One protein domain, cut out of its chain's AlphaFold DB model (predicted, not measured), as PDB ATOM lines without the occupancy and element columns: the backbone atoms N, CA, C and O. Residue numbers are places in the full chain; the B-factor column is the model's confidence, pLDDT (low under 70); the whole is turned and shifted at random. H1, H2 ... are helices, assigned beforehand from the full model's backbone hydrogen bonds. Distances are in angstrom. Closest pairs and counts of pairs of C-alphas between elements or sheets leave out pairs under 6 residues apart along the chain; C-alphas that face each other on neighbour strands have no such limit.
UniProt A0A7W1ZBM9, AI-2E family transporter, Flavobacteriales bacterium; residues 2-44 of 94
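This is residues 2 to 44 of the 94 residues of the protein "AI-2E family transporter" of Flavobacteriales bacterium (UniProt A0A7W1ZBM9). A short helix, H1, folds back over the first part of a much longer helix, H2, and the rest of H2 sticks out alone, like a J with one short arm. Residues 23 to 44, of which 23 to 42 belong to H2, stand free. The printed part has 43 residues, with two named helices, H1 then H2, and no named strand: all helix. It is extended, a rod spanning 50 by 13 by 6 A, with a radius of gyration of the C-alphas of 15.4 A.

H1, residues 2 to 8, and H2, residues 12 to 42, form a helical hairpin. They run opposite ways at a shallow tilt of 23 degrees. H2 touches H1 with residues 12 to 19 alone; the closest C-alphas, those of Val 3 and Gly 15, are 5.1 A apart. In H1 every O i to N i+4 pair is within hydrogen-bond range; in H2, 25 of 27 are.

H1 begins at C-alpha 2 (113.748, 76.098, 77.762) and measures 9.9 A from first to last C-alpha. H2 runs 42.5 A, from C-alpha 12 (118.265, 74.345, 66.660) to C-alpha 42 (82.449, 65.961, 87.948).

The C-alphas farthest apart, those of Gly 10 and Ile 44, are 49.9 A apart. The link from H1 to H2 is tight, and the printed part has no cut. Mean pLDDT of the printed part is 88.5, with residues 41 to 43 under 70.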
ATOM      1  N   VAL A   2     112.543  76.851  78.180       90.38
ATOM      2  CA  VAL A   2     113.748  76.098  77.762       90.38
ATOM      3  C   VAL A   2     113.941  76.040  76.241       90.38
ATOM      4  O   VAL A   2     115.020  76.351  75.756       90.38
ATOM      5  N   VAL A   3     112.886  75.731  75.478       92.81
ATOM      6  CA  VAL A   3     112.956  75.656  74.004       92.81
ATOM      7  C   VAL A   3     113.410  76.981  73.378       92.81
ATOM      8  O   VAL A   3     114.239  76.989  72.476       92.81
ATOM      9  N   ILE A   4     112.913  78.111  73.893       93.06
ATOM     10  CA  ILE A   4     113.269  79.455  73.406       93.06
ATOM     11  C   ILE A   4     114.761  79.733  73.635       93.06
ATOM     12  O   ILE A   4     115.425  80.285  72.762       93.06
ATOM     13  N   ILE A   5     115.294  79.315  74.787       95.31
ATOM     14  CA  ILE A   5     116.714  79.474  75.116       95.31
ATOM     15  C   ILE A   5     117.579  78.649  74.156       95.31
ATOM     16  O   ILE A   5     118.527  79.194  73.604       95.31
ATOM     17  N   MET A   6     117.218  77.389  73.885       93.75
ATOM     18  CA  MET A   6     117.976  76.514  72.974       93.75
ATOM     19  C   MET A   6     118.051  77.060  71.543       93.75
ATOM     20  O   MET A   6     119.114  77.036  70.924       93.75
ATOM     21  N   TYR A   7     116.956  77.620  71.023       93.88
ATOM     22  CA  TYR A   7     116.996  78.300  69.724       93.88
ATOM     23  C   TYR A   7     117.840  79.581  69.765       93.88
ATOM     24  O   TYR A   7     118.572  79.863  68.820       93.88
ATOM     25  N   SER A   8     117.794  80.336  70.867       94.12
ATOM     26  CA  SER A   8     118.606  81.547  71.030       94.12
ATOM     27  C   SER A   8     120.108  81.264  71.126       94.12
ATOM     28  O   SER A   8     120.901  82.142  70.793       94.12
ATOM     29  N   THR A   9     120.514  80.077  71.581       94.31
ATOM     30  CA  THR A   9     121.921  79.657  71.668       94.31
ATOM     31  C   THR A   9     122.400  78.896  70.425       94.31
ATOM     32  O   THR A   9     123.510  78.370  70.424       94.31
ATOM     33  N   GLY A  10     121.586  78.831  69.362       90.81
ATOM     34  CA  GLY A  10     121.926  78.170  68.095       90.81
ATOM     35  C   GLY A  10     121.773  76.644  68.100       90.81
ATOM     36  O   GLY A  10     122.080  75.992  67.101       90.81
ATOM     37  N   GLN A  11     121.260  76.057  69.184       93.50
ATOM     38  CA  GLN A  11     121.005  74.620  69.329       93.50
ATOM     39  C   GLN A  11     119.663  74.231  68.685       93.50
ATOM     40  O   GLN A  11     118.741  73.728  69.330       93.50
ATOM     41  N   ASN A  12     119.537  74.473  67.380       90.94
ATOM     42  CA  ASN A  12     118.265  74.345  66.660       90.94
ATOM     43  C   ASN A  12     117.724  72.906  66.644       90.94
ATOM     44  O   ASN A  12     116.513  72.697  66.729       90.94
ATOM     45  N   TRP A  13     118.607  71.908  66.544       93.38
ATOM     46  CA  TRP A  13     118.218  70.494  66.523       93.38
ATOM     47  C   TRP A  13     117.657  70.036  67.875       93.38
ATOM     48  O   TRP A  13     116.549  69.508  67.950       93.38
ATOM     49  N   GLU A  14     118.385  70.325  68.952       92.94
ATOM     50  CA  GLU A  14     117.995  70.006  70.329       92.94
ATOM     51  C   GLU A  14     116.713  70.752  70.726       92.94
ATOM     52  O   GLU A  14     115.790  70.151  71.279       92.94
ATOM     53  N   GLY A  15     116.598  72.030  70.342       94.31
ATOM     54  CA  GLY A  15     115.390  72.831  70.535       94.31
ATOM     55  C   GLY A  15     114.163  72.253  69.823       94.31
ATOM     56  O   GLY A  15     113.082  72.213  70.410       94.31
ATOM     57  N   THR A  16     114.326  71.738  68.598       94.19
ATOM     58  CA  THR A  16     113.227  71.124  67.828       94.19
ATOM     59  C   THR A  16     112.747  69.826  68.476       94.19
ATOM     60  O   THR A  16     111.542  69.633  68.650       94.19
ATOM     61  N   ILE A  17     113.671  68.956  68.893       94.81
ATOM     62  CA  ILE A  17     113.332  67.716  69.607       94.81
ATOM     63  C   ILE A  17     112.614  68.041  70.921       94.81
ATOM     64  O   ILE A  17     111.574  67.451  71.223       94.81
ATOM     65  N   MET A  18     113.122  69.014  71.680       94.44
ATOM     66  CA  MET A  18     112.537  69.421  72.956       94.44
ATOM     67  C   MET A  18     111.149  70.059  72.789       94.44
ATOM     68  O   MET A  18     110.266  69.828  73.616       94.44
ATOM     69  N   LEU A  19     110.924  70.822  71.712       94.25
ATOM     70  CA  LEU A  19     109.610  71.368  71.359       94.25
ATOM     71  C   LEU A  19     108.600  70.240  71.112       94.25
ATOM     72  O   LEU A  19     107.518  70.243  71.702       94.25
ATOM     73  N   ILE A  20     108.963  69.269  70.269       95.31
ATOM     74  CA  ILE A  20     108.099  68.129  69.943       95.31
ATOM     75  C   ILE A  20     107.808  67.318  71.209       95.31
ATOM     76  O   ILE A  20     106.651  67.000  71.475       95.31
ATOM     77  N   TYR A  21     108.821  67.041  72.031       94.06
ATOM     78  CA  TYR A  21     108.642  66.328  73.294       94.06
ATOM     79  C   TYR A  21     107.721  67.081  74.266       94.06
ATOM     80  O   TYR A  21     106.806  66.489  74.839       94.06
ATOM     81  N   GLY A  22     107.914  68.392  74.427       92.94
ATOM     82  CA  GLY A  22     107.079  69.223  75.292       92.94
ATOM     83  C   GLY A  22     105.619  69.275  74.834       92.94
ATOM     84  O   GLY A  22     104.712  69.196  75.656       92.94
ATOM     85  N   LEU A  23     105.368  69.350  73.527       91.75
ATOM     86  CA  LEU A  23     104.002  69.358  73.000       91.75
ATOM     87  C   LEU A  23     103.344  67.977  73.076       91.75
ATOM     88  O   LEU A  23     102.203  67.862  73.521       91.75
ATOM     89  N   VAL A  24     104.056  66.930  72.657       93.12
ATOM     90  CA  VAL A  24     103.489  65.584  72.530       93.12
ATOM     91  C   VAL A  24     103.446  64.872  73.871       93.12
ATOM     92  O   VAL A  24     102.394  64.375  74.251       93.12
ATOM     93  N   VAL A  25     104.554  64.799  74.603       93.12
ATOM     94  CA  VAL A  25     104.618  63.998  75.831       93.12
ATOM     95  C   VAL A  25     104.079  64.793  77.009       93.12
ATOM     96  O   VAL A  25     103.133  64.347  77.660       93.12
ATOM     97  N   VAL A  26     104.634  65.979  77.264       91.38
ATOM     98  CA  VAL A  26     104.226  66.796  78.419       91.38
ATOM     99  C   VAL A  26     102.806  67.324  78.216       91.38
ATOM    100  O   VAL A  26     101.946  67.077  79.056       91.38
ATOM    101  N   GLY A  27     102.517  67.924  77.057       89.69
ATOM    102  CA  GLY A  27     101.183  68.431  76.733       89.69
ATOM    103  C   GLY A  27     100.089  67.358  76.758       89.69
ATOM    104  O   GLY A  27      99.017  67.592  77.320       89.69
ATOM    105  N   SER A  28     100.345  66.155  76.222       90.81
ATOM    106  CA  SER A  28      99.353  65.069  76.313       90.81
ATOM    107  C   SER A  28      99.189  64.562  77.738       90.81
ATOM    108  O   SER A  28      98.063  64.292  78.151       90.81
ATOM    109  N   THR A  29     100.279  64.459  78.501       93.06
ATOM    110  CA  THR A  29     100.222  64.054  79.911       93.06
ATOM    111  C   THR A  29      99.369  65.041  80.704       93.06
ATOM    112  O   THR A  29      98.382  64.632  81.313       93.06
ATOM    113  N   ASP A  30      99.645  66.341  80.603       88.62
ATOM    114  CA  ASP A  30      98.866  67.387  81.274       88.62
ATOM    115  C   ASP A  30      97.381  67.356  80.877       88.62
ATOM    116  O   ASP A  30      96.497  67.537  81.724       88.62
ATOM    117  N   ASN A  31      97.082  67.076  79.604       89.50
ATOM    118  CA  ASN A  31      95.705  66.953  79.128       89.50
ATOM    119  C   ASN A  31      95.001  65.704  79.692       89.50
ATOM    120  O   ASN A  31      93.858  65.785  80.143       89.50
ATOM    121  N   ILE A  32      95.685  64.556  79.742       91.44
ATOM    122  CA  ILE A  32      95.153  63.319  80.336       91.44
ATOM    123  C   ILE A  32      94.896  63.513  81.832       91.44
ATOM    124  O   ILE A  32      93.804  63.194  82.307       91.44
ATOM    125  N   PHE A  33      95.856  64.076  82.567       89.69
ATOM    126  CA  PHE A  33      95.700  64.367  83.993       89.69
ATOM    127  C   PHE A  33      94.496  65.275  84.244       89.69
ATOM    128  O   PHE A  33      93.673  64.975  85.111       89.69
ATOM    129  N   ARG A  34      94.336  66.332  83.439       87.62
ATOM    130  CA  ARG A  34      93.177  67.224  83.512       87.62
ATOM    131  C   ARG A  34      91.869  66.463  83.314       87.62
ATOM    132  O   ARG A  34      90.964  66.631  84.124       87.62
ATOM    133  N   VAL A  35      91.767  65.615  82.292       85.12
ATOM    134  CA  VAL A  35      90.543  64.841  82.021       85.12
ATOM    135  C   VAL A  35      90.244  63.844  83.144       85.12
ATOM    136  O   VAL A  35      89.093  63.729  83.561       85.12
ATOM    137  N   VAL A  36      91.252  63.143  83.668       86.62
ATOM    138  CA  VAL A  36      91.070  62.174  84.764       86.62
ATOM    139  C   VAL A  36      90.612  62.874  86.042       86.62
ATOM    140  O   VAL A  36      89.643  62.438  86.666       86.62
ATOM    141  N   ILE A  37      91.259  63.982  86.408       83.06
ATOM    142  CA  ILE A  37      90.892  64.775  87.587       83.06
ATOM    143  C   ILE A  37      89.499  65.384  87.406       83.06
ATOM    144  O   ILE A  37      88.671  65.282  88.307       83.06
ATOM    145  N   GLN A  38      89.197  65.957  86.238       79.31
ATOM    146  CA  GLN A  38      87.878  66.526  85.959       79.31
ATOM    147  C   GLN A  38      86.774  65.472  86.007       79.31
ATOM    148  O   GLN A  38      85.733  65.752  86.586       79.31
ATOM    149  N   LYS A  39      86.990  64.259  85.479       75.81
ATOM    150  CA  LYS A  39      86.016  63.162  85.607       75.81
ATOM    151  C   LYS A  39      85.749  62.810  87.069       75.81
ATOM    152  O   LYS A  39      84.595  62.693  87.455       75.81
ATOM    153  N   ARG A  40      86.800  62.701  87.889       70.50
ATOM    154  CA  ARG A  40      86.673  62.433  89.333       70.50
ATOM    155  C   ARG A  40      85.940  63.552  90.077       70.50
ATOM    156  O   ARG A  40      85.185  63.268  90.998       70.50
ATOM    157  N   LEU A  41      86.175  64.808  89.697       67.81
ATOM    158  CA  LEU A  41      85.519  65.967  90.305       67.81
ATOM    159  C   LEU A  41      84.076  66.158  89.810       67.81
ATOM    160  O   LEU A  41      83.240  66.612  90.583       67.81
ATOM    161  N   ALA A  42      83.771  65.802  88.559       60.94
ATOM    162  CA  ALA A  42      82.449  65.961  87.948       60.94
ATOM    163  C   ALA A  42      81.381  65.044  88.561       60.94
ATOM    164  O   ALA A  42      80.198  65.381  88.521       60.94
ATOM    165  N   ASP A  43      81.788  63.923  89.163       67.19
ATOM    166  CA  ASP A  43      80.876  63.051  89.911       67.19
ATOM    167  C   ASP A  43      80.276  63.764  91.144       67.19
ATOM    168  O   ASP A  43      79.207  63.384  91.632       67.19
ATOM    169  N   ILE A  44      80.923  64.826  91.643       73.75
ATOM    170  CA  ILE A  44      80.401  65.667  92.721       73.75
ATOM    171  C   ILE A  44      79.656  66.844  92.097       73.75
ATOM    172  O   ILE A  44      80.222  67.659  91.370       73.75
TER     173      ILE A  44